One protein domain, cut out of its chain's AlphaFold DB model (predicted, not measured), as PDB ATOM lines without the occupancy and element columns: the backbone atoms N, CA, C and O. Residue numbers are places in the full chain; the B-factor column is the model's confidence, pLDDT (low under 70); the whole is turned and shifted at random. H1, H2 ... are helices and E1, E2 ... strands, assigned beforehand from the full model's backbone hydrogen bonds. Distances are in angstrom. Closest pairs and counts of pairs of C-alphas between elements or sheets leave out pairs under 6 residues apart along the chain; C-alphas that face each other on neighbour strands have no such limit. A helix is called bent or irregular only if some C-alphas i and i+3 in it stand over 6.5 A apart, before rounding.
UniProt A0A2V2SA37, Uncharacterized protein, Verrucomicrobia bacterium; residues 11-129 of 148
ATOM      1  N   GLN A  11      44.568  25.824 213.790       53.69
ATOM      2  CA  GLN A  11      44.084  27.121 214.301       53.69
ATOM      3  C   GLN A  11      43.667  28.104 213.193       53.69
ATOM      4  O   GLN A  11      43.095  29.157 213.481       53.69
ATOM      5  N   ARG A  12      43.934  27.778 211.923       73.56
ATOM      6  CA  ARG A  12      43.648  28.628 210.753       73.56
ATOM      7  C   ARG A  12      42.415  28.188 209.961       73.56
ATOM      8  O   ARG A  12      42.067  28.821 208.962       73.56
ATOM      9  N   VAL A  13      41.748  27.117 210.388       83.12
ATOM     10  CA  VAL A  13      40.558  26.602 209.709       83.12
ATOM     11  C   VAL A  13      39.326  27.396 210.142       83.12
ATOM     12  O   VAL A  13      38.875  27.349 211.284       83.12
ATOM     13  N   HIS A  14      38.724  28.107 209.197       87.19
ATOM     14  CA  HIS A  14      37.521  28.898 209.424       87.19
ATOM     15  C   HIS A  14      36.277  28.182 208.905       87.19
ATOM     16  O   HIS A  14      36.326  27.440 207.932       87.19
ATOM     17  N   SER A  15      35.122  28.440 209.519       90.25
ATOM     18  CA  SER A  15      33.834  28.002 208.963       90.25
ATOM     19  C   SER A  15      33.240  29.142 208.143       90.25
ATOM     20  O   SER A  15      33.040  30.233 208.677       90.25
ATOM     21  N   LYS A  16      32.972  28.921 206.853       91.12
ATOM     22  CA  LYS A  16      32.383  29.931 205.957       91.12
ATOM     23  C   LYS A  16      31.313  29.322 205.059       91.12
ATOM     24  O   LYS A  16      31.389  28.151 204.696       91.12
ATOM     25  N   GLN A  17      30.339  30.139 204.657       91.31
ATOM     26  CA  GLN A  17      29.433  29.768 203.570       91.31
ATOM     27  C   GLN A  17      30.207  29.663 202.256       91.31
ATOM     28  O   GLN A  17      30.978  30.567 201.916       91.31
ATOM     29  N   PHE A  18      29.944  28.611 201.483       91.31
ATOM     30  CA  PHE A  18      30.648  28.340 200.236       91.31
ATOM     31  C   PHE A  18      30.545  29.501 199.241       91.31
ATOM     32  O   PHE A  18      31.537  29.860 198.618       91.31
ATOM     33  N   ARG A  19      29.393  30.182 199.160       92.88
ATOM     34  CA  ARG A  19      29.219  31.390 198.332       92.88
ATOM     35  C   ARG A  19      30.286  32.461 198.576       92.88
ATOM     36  O   ARG A  19      30.677  33.140 197.631       92.88
ATOM     37  N   VAL A  20      30.726  32.646 199.821       91.38
ATOM     38  CA  VAL A  20      31.755  33.644 200.160       91.38
ATOM     39  C   VAL A  20      33.095  33.242 199.550       91.38
ATOM     40  O   VAL A  20      33.777  34.084 198.977       91.38
ATOM     41  N   VAL A  21      33.431  31.954 199.620       91.94
ATOM     42  CA  VAL A  21      34.637  31.383 199.009       91.94
ATOM     43  C   VAL A  21      34.543  31.433 197.484       91.94
ATOM     44  O   VAL A  21      35.429  31.951 196.823       91.94
ATOM     45  N   ALA A  22      33.440  30.967 196.898       91.50
ATOM     46  CA  ALA A  22      33.256  30.927 195.449       91.50
ATOM     47  C   ALA A  22      33.384  32.317 194.803       91.50
ATOM     48  O   ALA A  22      33.991  32.459 193.742       91.50
ATOM     49  N   ARG A  23      32.881  33.364 195.474       92.44
ATOM     50  CA  ARG A  23      33.017  34.755 195.015       92.44
ATOM     51  C   ARG A  23      34.468  35.225 194.917       92.44
ATOM     52  O   ARG A  23      34.735  36.120 194.121       92.44
ATOM     53  N   THR A  24      35.414  34.631 195.652       91.56
ATOM     54  CA  THR A  24      36.826  35.027 195.537       91.56
ATOM     55  C   THR A  24      37.463  34.607 194.220       91.56
ATOM     56  O   THR A  24      38.465  35.204 193.845       91.56
ATOM     57  N   LEU A  25      36.904  33.613 193.516       89.50
ATOM     58  CA  LEU A  25      37.351  33.278 192.160       89.50
ATOM     59  C   LEU A  25      36.853  34.290 191.127       89.50
ATOM     60  O   LEU A  25      37.578  34.577 190.185       89.50
ATOM     61  N   ALA A  26      35.654  34.845 191.323       87.75
ATOM     62  CA  ALA A  26      35.070  35.843 190.426       87.75
ATOM     63  C   ALA A  26      35.681  37.246 190.593       87.75
ATOM     64  O   ALA A  26      35.546  38.078 189.704       87.75
ATOM     65  N   ASN A  27      36.337  37.527 191.724       87.56
ATOM     66  CA  ASN A  27      37.010  38.802 191.946       87.56
ATOM     67  C   ASN A  27      38.428  38.781 191.332       87.56
ATOM     68  O   ASN A  27      39.283  38.069 191.863       87.56
ATOM     69  N   PRO A  28      38.724  39.570 190.280       83.88
ATOM     70  CA  PRO A  28      40.051  39.603 189.668       83.88
ATOM     71  C   PRO A  28      41.149  40.097 190.623       83.88
ATOM     72  O   PRO A  28      42.272  39.600 190.545       83.88
ATOM     73  N   GLU A  29      40.823  40.993 191.560       86.75
ATOM     74  CA  GLU A  29      41.766  41.552 192.542       86.75
ATOM     75  C   GLU A  29      42.108  40.571 193.670       86.75
ATOM     76  O   GLU A  29      43.071  40.760 194.411       86.75
ATOM     77  N   SER A  30      41.321  39.503 193.822       87.06
ATOM     78  CA  SER A  30      41.611  38.469 194.806       87.06
ATOM     79  C   SER A  30      42.930  37.771 194.451       87.06
ATOM     80  O   SER A  30      43.119  37.381 193.296       87.06
ATOM     81  N   PRO A  31      43.818  37.499 195.419       87.25
ATOM     82  CA  PRO A  31      45.002  36.684 195.164       87.25
ATOM     83  C   PRO A  31      44.649  35.197 194.978       87.25
ATOM     84  O   PRO A  31      45.503  34.405 194.587       87.25
ATOM     85  N   ILE A  32      43.398  34.799 195.247       88.69
ATOM     86  CA  ILE A  32      42.940  33.416 195.102       88.69
ATOM     87  C   ILE A  32      42.614  33.102 193.653       88.69
ATOM     88  O   ILE A  32      41.659  33.628 193.082       88.69
ATOM     89  N   ARG A  33      43.364  32.165 193.094       88.38
ATOM     90  CA  ARG A  33      43.239  31.709 191.712       88.38
ATOM     91  C   ARG A  33      42.514  30.376 191.595       88.38
ATOM     92  O   ARG A  33      41.935  30.095 190.548       88.38
ATOM     93  N   CYS A  34      42.505  29.580 192.658       89.69
ATOM     94  CA  CYS A  34      41.855  28.278 192.670       89.69
ATOM     95  C   CYS A  34      41.309  27.917 194.054       89.69
ATOM     96  O   CYS A  34      41.818  28.337 195.094       89.69
ATOM     97  N   ILE A  35      40.237  27.133 194.041       93.19
ATOM     98  CA  ILE A  35      39.662  26.485 195.213       93.19
ATOM     99  C   ILE A  35      39.990  24.999 195.113       93.19
ATOM    100  O   ILE A  35      39.650  24.361 194.118       93.19
ATOM    101  N   LEU A  36      40.646  24.468 196.138       93.12
ATOM    102  CA  LEU A  36      40.955  23.057 196.304       93.12
ATOM    103  C   LEU A  36      39.887  22.444 197.206       93.12
ATOM    104  O   LEU A  36      39.804  22.762 198.390       93.12
ATOM    105  N   HIS A  37      39.056  21.590 196.630       93.62
ATOM    106  CA  HIS A  37      38.040  20.814 197.330       93.62
ATOM    107  C   HIS A  37      38.692  19.551 197.868       93.62
ATOM    108  O   HIS A  37      39.315  18.820 197.103       93.62
ATOM    109  N   ILE A  38      38.563  19.299 199.164       93.00
ATOM    110  CA  ILE A  38      39.293  18.245 199.871       93.00
ATOM    111  C   ILE A  38      38.300  17.309 200.552       93.00
ATOM    112  O   ILE A  38      37.310  17.757 201.144       93.00
ATOM    113  N   LYS A  39      38.565  16.005 200.444       89.75
ATOM    114  CA  LYS A  39      37.668  14.943 200.915       89.75
ATOM    115  C   LYS A  39      37.573  14.831 202.438       89.75
ATOM    116  O   LYS A  39      36.486  14.556 202.932       89.75
ATOM    117  N   SER A  40      38.673  15.021 203.166       88.38
ATOM    118  CA  SER A  40      38.723  14.917 204.633       88.38
ATOM    119  C   SER A  40      39.463  16.098 205.264       88.38
ATOM    120  O   SER A  40      40.197  16.824 204.591       88.38
ATOM    121  N   LEU A  41      39.254  16.308 206.566       86.12
ATOM    122  CA  LEU A  41      39.944  17.360 207.320       86.12
ATOM    123  C   LEU A  41      41.424  17.044 207.556       86.12
ATOM    124  O   LEU A  41      42.240  17.955 207.466       86.12
ATOM    125  N   ASP A  42      41.778  15.777 207.771       88.00
ATOM    126  CA  ASP A  42      43.180  15.369 207.946       88.00
ATOM    127  C   ASP A  42      44.005  15.720 206.701       88.00
ATOM    128  O   ASP A  42      45.064  16.344 206.784       88.00
ATOM    129  N   LEU A  43      43.441  15.434 205.523       89.00
ATOM    130  CA  LEU A  43      44.054  15.756 204.243       89.00
ATOM    131  C   LEU A  43      44.153  17.270 204.007       89.00
ATOM    132  O   LEU A  43      45.083  17.745 203.360       89.00
ATOM    133  N   LEU A  44      43.209  18.051 204.543       89.31
ATOM    134  CA  LEU A  44      43.258  19.509 204.457       89.31
ATOM    135  C   LEU A  44      44.486  20.056 205.186       89.31
ATOM    136  O   LEU A  44      45.166  20.921 204.635       89.31
ATOM    137  N   GLY A  45      44.780  19.548 206.386       87.12
ATOM    138  CA  GLY A  45      45.967  19.934 207.149       87.12
ATOM    139  C   GLY A  45      47.267  19.530 206.450       87.12
ATOM    140  O   GLY A  45      48.173  20.354 206.320       87.12
ATOM    141  N   GLU A  46      47.324  18.298 205.941       89.56
ATOM    142  CA  GLU A  46      48.479  17.761 205.212       89.56
ATOM    143  C   GLU A  46      48.803  18.592 203.963       89.56
ATOM    144  O   GLU A  46      49.926  19.077 203.801       89.56
ATOM    145  N   ILE A  47      47.804  18.826 203.106       89.44
ATOM    146  CA  ILE A  47      47.980  19.613 201.880       89.44
ATOM    147  C   ILE A  47      48.327  21.063 202.222       89.44
ATOM    148  O   ILE A  47      49.195  21.649 201.576       89.44
ATOM    149  N   ALA A  48      47.702  21.651 203.250       89.19
ATOM    150  CA  ALA A  48      48.037  23.003 203.692       89.19
ATOM    151  C   ALA A  48      49.518  23.119 204.075       89.19
ATOM    152  O   ALA A  48      50.184  24.050 203.633       89.19
ATOM    153  N   GLN A  49      50.047  22.161 204.838       88.19
ATOM    154  CA  GLN A  49      51.443  22.170 205.272       88.19
ATOM    155  C   GLN A  49      52.416  22.027 204.094       88.19
ATOM    156  O   GLN A  49      53.420  22.740 204.027       88.19
ATOM    157  N   GLN A  50      52.106  21.148 203.137       88.38
ATOM    158  CA  GLN A  50      52.919  20.995 201.931       88.38
ATOM    159  C   GLN A  50      52.911  22.271 201.085       88.38
ATOM    160  O   GLN A  50      53.970  22.729 200.664       88.38
ATOM    161  N   LEU A  51      51.750  22.898 200.893       86.50
ATOM    162  CA  LEU A  51      51.637  24.140 200.127       86.50
ATOM    163  C   LEU A  51      52.245  25.352 200.855       86.50
ATOM    164  O   LEU A  51      52.797  26.234 200.200       86.50
ATOM    165  N   GLU A  52      52.201  25.410 202.190       83.94
ATOM    166  CA  GLU A  52      52.865  26.463 202.974       83.94
ATOM    167  C   GLU A  52      54.388  26.440 202.787       83.94
ATOM    168  O   GLU A  52      55.021  27.496 202.757       83.94
ATOM    169  N   SER A  53      54.978  25.258 202.581       76.31
ATOM    170  CA  SER A  53      56.410  25.133 202.284       76.31
ATOM    171  C   SER A  53      56.803  25.734 200.924       76.31
ATOM    172  O   SER A  53      57.966  26.076 200.713       76.31
ATOM    173  N   LEU A  54      55.828  25.934 200.029       74.31
ATOM    174  CA  LEU A  54      56.018  26.485 198.686       74.31
ATOM    175  C   LEU A  54      55.876  28.007 198.622       74.31
ATOM    176  O   LEU A  54      55.806  28.536 197.512       74.31
ATOM    177  N   GLN A  55      55.803  28.717 199.759       63.97
ATOM    178  CA  GLN A  55      55.671  30.181 199.807       63.97
ATOM    179  C   GLN A  55      56.893  30.888 199.185       63.97
ATOM    180  O   GLN A  55      57.766  31.420 199.865       63.97
ATOM    181  N   SER A  56      56.936  30.893 197.854       55.47
ATOM    182  CA  SER A  56      57.845  31.660 197.017       55.47
ATOM    183  C   SER A  56      57.188  32.990 196.635       55.47
ATOM    184  O   SER A  56      55.971  33.046 196.447       55.47
ATOM    185  N   PRO A  57      57.970  34.063 196.451       51.50
ATOM    186  CA  PRO A  57      57.459  35.411 196.181       51.50
ATOM    187  C   PRO A  57      56.807  35.607 194.791       51.50
ATOM    188  O   PRO A  57      56.478  36.734 194.434       51.50
ATOM    189  N   GLY A  58      56.597  34.544 193.999       57.44
ATOM    190  CA  GLY A  58      56.029  34.601 192.646       57.44
ATOM    191  C   GLY A  58      54.817  33.680 192.469       57.44
ATOM    192  O   GLY A  58      54.935  32.459 192.575       57.44
ATOM    193  N   GLY A  59      53.653  34.262 192.157       63.53
ATOM    194  CA  GLY A  59      52.367  33.550 192.111       63.53
ATOM    195  C   GLY A  59      52.251  32.460 191.039       63.53
ATOM    196  O   GLY A  59      51.589  31.452 191.278       63.53
ATOM    197  N   ASP A  60      52.908  32.612 189.884       67.94
ATOM    198  CA  ASP A  60      52.854  31.607 188.808       67.94
ATOM    199  C   ASP A  60      53.768  30.403 189.077       67.94
ATOM    200  O   ASP A  60      53.393  29.259 188.812       67.94
ATOM    201  N   GLN A  61      54.946  30.637 189.661       72.88
ATOM    202  CA  GLN A  61      55.883  29.567 190.007       72.88
ATOM    203  C   GLN A  61      55.338  28.702 191.149       72.88
ATOM    204  O   GLN A  61      55.390  27.474 191.065       72.88
ATOM    205  N   ALA A  62      54.729  29.333 192.159       73.50
ATOM    206  CA  ALA A  62      54.054  28.633 193.248       73.50
ATOM    207  C   ALA A  62      52.904  27.748 192.737       73.50
ATOM    208  O   ALA A  62      52.747  26.619 193.193       73.50
ATOM    209  N   LEU A  63      52.132  28.221 191.750       77.12
ATOM    210  CA  LEU A  63      51.051  27.435 191.150       77.12
ATOM    211  C   LEU A  63      51.589  26.211 190.391       77.12
ATOM    212  O   LEU A  63      51.009  25.132 190.474       77.12
ATOM    213  N   SER A  64      52.696  26.368 189.657       78.81
ATOM    214  CA  SER A  64      53.317  25.266 188.915       78.81
ATOM    215  C   SER A  64      53.862  24.176 189.839       78.81
ATOM    216  O   SER A  64      53.631  23.000 189.569       78.81
ATOM    217  N   GLU A  65      54.550  24.545 190.923       81.25
ATOM    218  CA  GLU A  65      55.074  23.563 191.883       81.25
ATOM    219  C   GLU A  65      53.940  22.904 192.678       81.25
ATOM    220  O   GLU A  65      53.915  21.684 192.834       81.25
ATOM    221  N   ALA A  66      52.938  23.686 193.089       84.00
ATOM    222  CA  ALA A  66      51.751  23.154 193.748       84.00
ATOM    223  C   ALA A  66      51.011  22.145 192.865       84.00
ATOM    224  O   ALA A  66      50.586  21.109 193.362       84.00
ATOM    225  N   ASN A  67      50.892  22.390 191.555       82.75
ATOM    226  CA  ASN A  67      50.250  21.440 190.644       82.75
ATOM    227  C   ASN A  67      50.911  20.057 190.684       82.75
ATOM    228  O   ASN A  67      50.198  19.064 190.592       82.75
ATOM    229  N   ARG A  68      52.239  19.985 190.856       83.25
ATOM    230  CA  ARG A  68      52.965  18.711 190.954       83.25
ATOM    231  C   ARG A  68      52.591  17.938 192.218       83.25
ATOM    232  O   ARG A  68      52.379  16.737 192.149       83.25
ATOM    233  N   ILE A  69      52.465  18.634 193.347       86.06
ATOM    234  CA  ILE A  69      52.031  18.044 194.623       86.06
ATOM    235  C   ILE A  69      50.565  17.604 194.553       86.06
ATOM    236  O   ILE A  69      50.204  16.518 194.993       86.06
ATOM    237  N   LEU A  70      49.707  18.446 193.978       88.12
ATOM    238  CA  LEU A  70      48.267  18.208 193.939       88.12
ATOM    239  C   LEU A  70      47.867  17.109 192.945       88.12
ATOM    240  O   LEU A  70      46.799  16.520 193.109       88.12
ATOM    241  N   GLU A  71      48.695  16.824 191.937       87.06
ATOM    242  CA  GLU A  71      48.409  15.842 190.884       87.06
ATOM    243  C   GLU A  71      48.145  14.434 191.436       87.06
ATOM    244  O   GLU A  71      47.204  13.769 190.993       87.06
ATOM    245  N   ASP A  72      48.898  13.996 192.443       86.75
ATOM    246  CA  ASP A  72      48.710  12.667 193.031       86.75
ATOM    247  C   ASP A  72      47.389  12.575 193.812       86.75
ATOM    248  O   ASP A  72      46.612  11.637 193.609       86.75
ATOM    249  N   TYR A  73      47.061  13.587 194.621       89.56
ATOM    250  CA  TYR A  73      45.778  13.657 195.338       89.56
ATOM    251  C   TYR A  73      44.580  13.742 194.387       89.56
ATOM    252  O   TYR A  73      43.513  13.175 194.648       89.56
ATOM    253  N   MET A  74      44.761  14.439 193.267       86.94
ATOM    254  CA  MET A  74      43.791  14.528 192.184       86.94
ATOM    255  C   MET A  74      43.539  13.154 191.547       86.94
ATOM    256  O   MET A  74      42.390  12.716 191.470       86.94
ATOM    257  N   ARG A  75      44.595  12.431 191.147       84.00
ATOM    258  CA  ARG A  75      44.488  11.082 190.552       84.00
ATOM    259  C   ARG A  75      43.835  10.069 191.491       84.00
ATOM    260  O   ARG A  75      43.102   9.197 191.034       84.00
ATOM    261  N   GLN A  76      44.060  10.208 192.793       86.25
ATOM    262  CA  GLN A  76      43.446   9.368 193.823       86.25
ATOM    263  C   GLN A  76      42.004   9.778 194.173       86.25
ATOM    264  O   GLN A  76      41.402   9.188 195.067       86.25
ATOM    265  N   HIS A  77      41.428  10.776 193.491       85.31
ATOM    266  CA  HIS A  77      40.093  11.311 193.781       85.31
ATOM    267  C   HIS A  77      39.924  11.771 195.235       85.31
ATOM    268  O   HIS A  77      38.850  11.645 195.823       85.31
ATOM    269  N   MET A  78      40.987  12.309 195.826       89.50
ATOM    270  CA  MET A  78      40.957  12.904 197.163       89.50
ATOM    271  C   MET A  78      40.877  14.433 197.118       89.50
ATOM    272  O   MET A  78      40.548  15.074 198.121       89.50
ATOM    273  N   LEU A  79      41.143  15.003 195.940       91.06
ATOM    274  CA  LEU A  79      41.124  16.429 195.679       91.06
ATOM    275  C   LEU A  79      40.449  16.744 194.341       91.06
ATOM    276  O   LEU A  79      40.670  16.061 193.341       91.06
ATOM    277  N   LEU A  80      39.642  17.801 194.327       91.44
ATOM    278  CA  LEU A  80      39.032  18.372 193.123       91.44
ATOM    279  C   LEU A  80      39.314  19.868 193.099       91.44
ATOM    280  O   LEU A  80      39.596  20.469 194.135       91.44
ATOM    281  N   VAL A  81      39.216  20.498 191.931       91.38
ATOM    282  CA  VAL A  81      39.590  21.912 191.793       91.38
ATOM    283  C   VAL A  81      38.476  22.731 191.164       91.38
ATOM    284  O   VAL A  81      37.834  22.300 190.217       91.38
ATOM    285  N   SER A  82      38.268  23.951 191.648       91.44
ATOM    286  CA  SER A  82      37.602  25.002 190.875       91.44
ATOM    287  C   SER A  82      38.613  26.090 190.545       91.44
ATOM    288  O   SER A  82      39.257  26.640 191.438       91.44
ATOM    289  N   LEU A  83      38.755  26.404 189.262       89.50
ATOM    290  CA  LEU A  83      39.710  27.392 188.765       89.50
ATOM    291  C   LEU A  83      39.011  28.724 188.486       89.50
ATOM    292  O   LEU A  83      37.836  28.752 188.116       89.50
ATOM    293  N   ARG A  84      39.743  29.832 188.635       88.88
ATOM    294  CA  ARG A  84      39.337  31.116 188.054       88.88
ATOM    295  C   ARG A  84      39.341  31.010 186.527       88.88
ATOM    296  O   ARG A  84      40.185  30.334 185.939       88.88
ATOM    297  N   GLU A  85      38.415  31.724 185.902       84.69
ATOM    298  CA  GLU A  85      38.354  31.875 184.452       84.69
ATOM    299  C   GLU A  85      39.686  32.389 183.868       84.69
ATOM    300  O   GLU A  85      40.377  33.211 184.473       84.69
ATOM    301  N   GLY A  86      40.076  31.860 182.706       79.50
ATOM    302  CA  GLY A  86      41.333  32.209 182.031       79.50
ATOM    303  C   GLY A  86      42.585  31.480 182.541       79.50
ATOM    304  O   GLY A  86      43.665  31.682 181.991       79.50
ATOM    305  N   ILE A  87      42.479  30.614 183.554       79.44
ATOM    306  CA  ILE A  87      43.595  29.760 183.991       79.44
ATOM    307  C   ILE A  87      43.613  28.466 183.176       79.44
ATOM    308  O   ILE A  87      42.598  27.780 183.060       79.44
ATOM    309  N   ALA A  88      44.788  28.110 182.649       79.31
ATOM    310  CA  ALA A  88      44.987  26.857 181.931       79.31
ATOM    311  C   ALA A  88      44.661  25.656 182.830       79.31
ATOM    312  O   ALA A  88      45.270  25.460 183.884       79.31
ATOM    313  N   ASN A  89      43.706  24.839 182.392       77.69
ATOM    314  CA  ASN A  89      43.262  23.670 183.128       77.69
ATOM    315  C   ASN A  89      44.004  22.418 182.654       77.69
ATOM    316  O   ASN A  89      43.752  21.922 181.557       77.69
ATOM    317  N   ARG A  90      44.910  21.899 183.487       75.06
ATOM    318  CA  ARG A  90      45.661  20.667 183.192       75.06
ATOM    319  C   ARG A  90      44.878  19.384 183.486       75.06
ATOM    320  O   ARG A  90      45.233  18.340 182.954       75.06
ATOM    321  N   PHE A  91      43.818  19.460 184.292       73.00
ATOM    322  CA  PHE A  91      43.034  18.305 184.741       73.00
ATOM    323  C   PHE A  91      41.525  18.587 184.607       73.00
ATOM    324  O   PHE A  91      40.818  18.717 185.615       73.00
ATOM    325  N   PRO A  92      40.998  18.708 183.372       78.56
ATOM    326  CA  PRO A  92      39.600  19.070 183.132       78.56
ATOM    327  C   PRO A  92      38.603  18.105 183.775       78.56
ATOM    328  O   PRO A  92      37.596  18.542 184.320       78.56
ATOM    329  N   GLN A  93      38.919  16.813 183.799       77.12
ATOM    330  CA  GLN A  93      38.087  15.763 184.383       77.12
ATOM    331  C   GLN A  93      38.014  15.793 185.920       77.12
ATOM    332  O   GLN A  93      37.168  15.125 186.504       77.12
ATOM    333  N   LEU A  94      38.890  16.558 186.581       80.94
ATOM    334  CA  LEU A  94      38.916  16.742 188.041       80.94
ATOM    335  C   LEU A  94      38.596  18.186 188.444       80.94
ATOM    336  O   LEU A  94      38.718  18.569 189.612       80.94
ATOM    337  N   THR A  95      38.180  18.992 187.465       85.50
ATOM    338  CA  THR A  95      37.756  20.368 187.673       85.50
ATOM    339  C   THR A  95      36.242  20.431 187.764       85.50
ATOM    340  O   THR A  95      35.534  19.937 186.894       85.50
ATOM    341  N   LEU A  96      35.741  21.085 188.806       87.06
ATOM    342  CA  LEU A  96      34.320  21.284 189.032       87.06
ATOM    343  C   LEU A  96      33.959  22.768 188.946       87.06
ATOM    344  O   LEU A  96      34.683  23.614 189.488       87.06
ATOM    345  N   PRO A  97      32.811  23.110 188.341       86.69
ATOM    346  CA  PRO A  97      32.273  24.452 188.461       86.69
ATOM    347  C   PRO A  97      31.850  24.701 189.913       86.69
ATOM    348  O   PRO A  97      31.335  23.812 190.592       86.69
ATOM    349  N   THR A  98      32.005  25.932 190.401       87.25
ATOM    350  CA  THR A  98      31.578  26.291 191.768       87.25
ATOM    351  C   THR A  98      30.068  26.121 191.976       87.25
ATOM    352  O   THR A  98      29.624  25.921 193.103       87.25
ATOM    353  N   SER A  99      29.273  26.126 190.901       87.12
ATOM    354  CA  SER A  99      27.835  25.832 190.930       87.12
ATOM    355  C   SER A  99      27.497  24.390 191.324       87.12
ATOM    356  O   SER A  99      26.354  24.125 191.691       87.12
ATOM    357  N   ALA A 100      28.467  23.465 191.302       85.50
ATOM    358  CA  ALA A 100      28.274  22.086 191.754       85.50
ATOM    359  C   ALA A 100      28.006  21.982 193.269       85.50
ATOM    360  O   ALA A 100      27.455  20.985 193.738       85.50
ATOM    361  N   ILE A 101      28.364  23.013 194.043       86.81
ATOM    362  CA  ILE A 101      28.146  23.081 195.490       86.81
ATOM    363  C   ILE A 101      27.025  24.077 195.786       86.81
ATOM    364  O   ILE A 101      26.986  25.183 195.243       86.81
ATOM    365  N   ARG A 102      26.119  23.722 196.708       86.88
ATOM    366  CA  ARG A 102      25.056  24.640 197.146       86.88
ATOM    367  C   ARG A 102      25.677  25.917 197.737       86.88
ATOM    368  O   ARG A 102      26.440  25.817 198.696       86.88
ATOM    369  N   PRO A 103      25.297  27.123 197.278       87.38
ATOM    370  CA  PRO A 103      25.878  28.378 197.770       87.38
ATOM    371  C   PRO A 103      25.739  28.597 199.288       87.38
ATOM    372  O   PRO A 103      26.575  29.267 199.898       87.38
ATOM    373  N   SER A 104      24.682  28.046 199.895       89.00
ATOM    374  CA  SER A 104      24.397  28.114 201.333       89.00
ATOM    375  C   SER A 104      25.120  27.054 202.170       89.00
ATOM    376  O   SER A 104      25.019  27.099 203.395       89.00
ATOM    377  N   ALA A 105      25.837  26.111 201.545       87.81
ATOM    378  CA  ALA A 105      26.581  25.085 202.262       87.81
ATOM    379  C   ALA A 105      27.663  25.720 203.140       87.81
ATOM    380  O   ALA A 105      28.345  26.662 202.726       87.81
ATOM    381  N   TRP A 106      27.819  25.197 204.351       88.75
ATOM    382  CA  TRP A 106      28.907  25.572 205.241       88.75
ATOM    383  C   TRP A 106      30.102  24.664 204.996       88.75
ATOM    384  O   TRP A 106      29.961  23.444 204.942       88.75
ATOM    385  N   CYS A 107      31.276  25.271 204.873       89.88
ATOM    386  CA  CYS A 107      32.525  24.570 204.622       89.88
ATOM    387  C   CYS A 107      33.574  24.982 205.651       89.88
ATOM    388  O   CYS A 107      33.573  26.117 206.144       89.88
ATOM    389  N   LYS A 108      34.489  24.059 205.943       92.44
ATOM    390  CA  LYS A 108      35.732  24.362 206.656       92.44
ATOM    391  C   LYS A 108      36.765  24.793 205.627       92.44
ATOM    392  O   LYS A 108      36.927  24.111 204.618       92.44
ATOM    393  N   VAL A 109      37.388  25.944 205.845       92.19
ATOM    394  CA  VAL A 109      38.240  26.595 204.853       92.19
ATOM    395  C   VAL A 109      39.551  27.050 205.454       92.19
ATOM    396  O   VAL A 109      39.572  27.577 206.564       92.19
ATOM    397  N   LEU A 110      40.620  26.919 204.681       92.06
ATOM    398  CA  LEU A 110      41.931  27.465 204.992       92.06
ATOM    399  C   LEU A 110      42.357  28.376 203.838       92.06
ATOM    400  O   LEU A 110      42.301  28.002 202.665       92.06
ATOM    401  N   TYR A 111      42.708  29.612 204.184       89.75
ATOM    402  CA  TYR A 111      43.152  30.622 203.231       89.75
ATOM    403  C   TYR A 111      44.669  30.544 203.072       89.75
ATOM    404  O   TYR A 111      45.395  30.805 204.031       89.75
ATOM    405  N   LEU A 112      45.132  30.198 201.872       88.06
ATOM    406  CA  LEU A 112      46.551  30.039 201.570       88.06
ATOM    407  C   LEU A 112      46.837  30.473 200.128       88.06
ATOM    408  O   LEU A 112      46.914  29.623 199.244       88.06
ATOM    409  N   PRO A 113      46.952  31.782 199.847       86.75
ATOM    410  CA  PRO A 113      47.137  32.280 198.491       86.75
ATOM    411  C   PRO A 113      48.281  31.588 197.739       86.75
ATOM    412  O   PRO A 113      49.352  31.412 198.316       86.75
ATOM    413  N   PRO A 114      48.082  31.234 196.456       87.69
ATOM    414  CA  PRO A 114      46.915  31.525 195.607       87.69
ATOM    415  C   PRO A 114      45.710  30.566 195.763       87.69
ATOM    416  O   PRO A 114      44.797  30.593 194.935       87.69
ATOM    417  N   PHE A 115      45.673  29.741 196.808       89.62
ATOM    418  CA  PHE A 115      44.684  28.687 197.040       89.62
ATOM    419  C   PHE A 115      43.671  29.036 198.142       89.62
ATOM    420  O   PHE A 115      43.984  29.650 199.165       89.62
ATOM    421  N   TYR A 116      42.439  28.567 197.965       92.19
ATOM    422  CA  TYR A 116      41.515  28.323 199.072       92.19
ATOM    423  C   TYR A 116      41.355  26.818 199.234       92.19
ATOM    424  O   TYR A 116      40.852  26.165 198.326       92.19
ATOM    425  N   LEU A 117      41.745  26.267 200.376       93.56
ATOM    426  CA  LEU A 117      41.502  24.863 200.689       93.56
ATOM    427  C   LEU A 117      40.141  24.769 201.370       93.56
ATOM    428  O   LEU A 117      39.861  25.528 202.299       93.56
ATOM    429  N   VAL A 118      39.280  23.881 200.890       93.88
ATOM    430  CA  VAL A 118      37.883  23.780 201.317       93.88
ATOM    431  C   VAL A 118      37.538  22.315 201.518       93.88
ATOM    432  O   VAL A 118      37.591  21.517 200.591       93.88
ATOM    433  N   HIS A 119      37.134  21.958 202.730       92.50
ATOM    434  CA  HIS A 119      36.616  20.628 203.015       92.50
ATOM    435  C   HIS A 119      35.176  20.499 202.498       92.50
ATOM    436  O   HIS A 119      34.267  21.184 202.986       92.50
ATOM    437  N   THR A 120      34.971  19.620 201.515       87.31
ATOM    438  CA  THR A 120      33.680  19.382 200.844       87.31
ATOM    439  C   THR A 120      33.465  17.882 200.591       87.31
ATOM    440  O   THR A 120      33.480  17.442 199.437       87.31
ATOM    441  N   PRO A 121      33.245  17.071 201.641       78.62
ATOM    442  CA  PRO A 121      33.213  15.608 201.526       78.62
ATOM    443  C   PRO A 121      32.105  15.105 200.585       78.62
ATOM    444  O   PRO A 121      32.343  14.224 199.764       78.62
ATOM    445  N   GLY A 122      30.929  15.745 200.603       77.62
ATOM    446  CA  GLY A 122      29.777  15.344 199.784       77.62
ATOM    447  C   GLY A 122      29.959  15.478 198.263       77.62
ATOM    448  O   GLY A 122      29.130  14.976 197.508       77.62
ATOM    449  N   LEU A 123      31.026  16.137 197.784       79.00
ATOM    450  CA  LEU A 123      31.378  16.110 196.358       79.00
ATOM    451  C   LEU A 123      31.995  14.773 195.937       79.00
ATOM    452  O   LEU A 123      31.786  14.325 194.814       79.00
ATOM    453  N   PHE A 124      32.734  14.130 196.837       78.31
ATOM    454  CA  PHE A 124      33.461  12.898 196.549       78.31
ATOM    455  C   PHE A 124      32.551  11.673 196.598       78.31
ATOM    456  O   PHE A 124      32.732  10.748 195.815       78.31
ATOM    457  N   GLU A 125      31.528  11.699 197.454       69.25
ATOM    458  CA  GLU A 125      30.502  10.649 197.534       69.25
ATOM    459  C   GLU A 125      29.737  10.495 196.211       69.25
ATOM    460  O   GLU A 125      29.463   9.380 195.774       69.25
ATOM    461  N   ARG A 126      29.447  11.609 195.523       60.28
ATOM    462  CA  ARG A 126      28.776  11.595 194.213       60.28
ATOM    463  C   ARG A 126      29.641  10.991 193.108       60.28
ATOM    464  O   ARG A 126      29.126  10.238 192.295       60.28
ATOM    465  N   ILE A 127      30.940  11.286 193.107       59.19
ATOM    466  CA  ILE A 127      31.875  10.768 192.096       59.19
ATOM    467  C   ILE A 127      32.116   9.268 192.291       59.19
ATOM    468  O   ILE A 127      32.232   8.541 191.308       59.19
ATOM    469  N   SER A 128      32.165   8.789 193.539       51.94
ATOM    470  CA  SER A 128      32.219   7.350 193.824       51.94
ATOM    471  C   SER A 128      30.969   6.631 193.309       51.94
ATOM    472  O   SER A 128      31.097   5.641 192.601       51.94
ATOM    473  N   LEU A 129      29.776   7.185 193.549       44.75
ATOM    474  CA  LEU A 129      28.515   6.608 193.064       44.75
ATOM    475  C   LEU A 129      28.382   6.617 191.531       44.75
ATOM    476  O   LEU A 129      27.859   5.662 190.965       44.75
TER     477      LEU A 129
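AT A GLANCE: This is residues 11 to 129 of the 148 residues of an uncharacterized protein of Verrucomicrobia bacterium (UniProt A0A2V2SA37). A strongly twisted sheet of five strands forms the core, with H2 and H3 over one face and H1 over the other, in three layers. H4, at the end of the printed part, meets the sheet with its residues 121 to 124, and a long link, residues 84 to 105, runs outside from E3 to E4. The printed part has 119 residues, with four named helices and five named strands in the order E1 H1 E2 H2 H3 E3 E4 E5 H4. The sheet is mixed, in the order E1 E4 E5 E2 E3, and the class is mixed, helices and strands. The whole is compact and rounded, with a radius of gyration of the C-alphas of 13.1 A and spans of 38 by 32 by 29 A.

HOW THE PARTS SIT: Edge strand E1, residues 14 to 17, is antiparallel to E4, residues 106 to 112, with N 14 and O 109 2.8 A apart. E4 forms a hairpin with E5, residues 115 to 119, where N 115 and O 112 are 2.7 A apart. E5 is parallel to E2, residues 34 to 38, with N 36 and O 116 at 2.8 A. E2 is antiparallel to edge strand E3, residues 79 to 83, with N 35 and O 82 at 2.8 A. H1, residues 18 to 26, is on the sheet at a height of 7.7 A, only just over E2, on which 3 of its C-alphas fall; the closest C-alphas of the two, Leu 25 and Cys 34, are 6.7 A apart. E1, H1 and E2 make a split strand-helix-strand unit, two strands running the same way with E4 and E5 between them, and its crossover is right-handed. H2, residues 41 to 52, is on the opposite face from H1, over E5 at a height of 8.9 A, and its closest C-alpha pair with E5 is Leu 41 and His 119, 6.3 A. H3, residues 59 to 75, is on the same face as H2, over E2 and E3 at a height of 10.0 A. H2 and H3 are close but not clearly touching, opposite ways at a shallow tilt of 33 degrees, only just short of steep; their closest C-alphas, Leu 51 and Ala 66, are 6.5 A apart. H4, residues 121 to 129, is on the sheet, its Pro 121 C-alpha 6.8 A from that of Ile 38, and is apart from H1, H2 and H3. Every O i to N i+4 pair is within hydrogen-bond range in H2, against 10 of 13 in H3 and 2 of 5 in both H1 and H4, whose O i to N i+3 pairs within range are 4 of 6 and 3 of 6.

IN THESE COORDINATES: E1 begins at C-alpha 14, (37.521, 28.898, 209.424). From first to last C-alpha, H1 measures 13.1 A, H2 16.4 A, H3 23.9 A, E4 18.6 A and H4 13.2 A. H3 has a kink of 42 degrees near residue 69 and is only just irregular, C-alphas 69 and 72 being 6.52 A apart. H4 ends at C-alpha 129, (28.515, 6.608, 193.064).

THE WHOLE: The C-alphas farthest apart, those of Pro 57 and Leu 129, are 41.0 A apart. The printed part has no cut, and its one long link is E3 to E4. The mean pLDDT of the printed part is 83.6; residue 11, residues 55 to 60 and residues 125 to 129 are under 70.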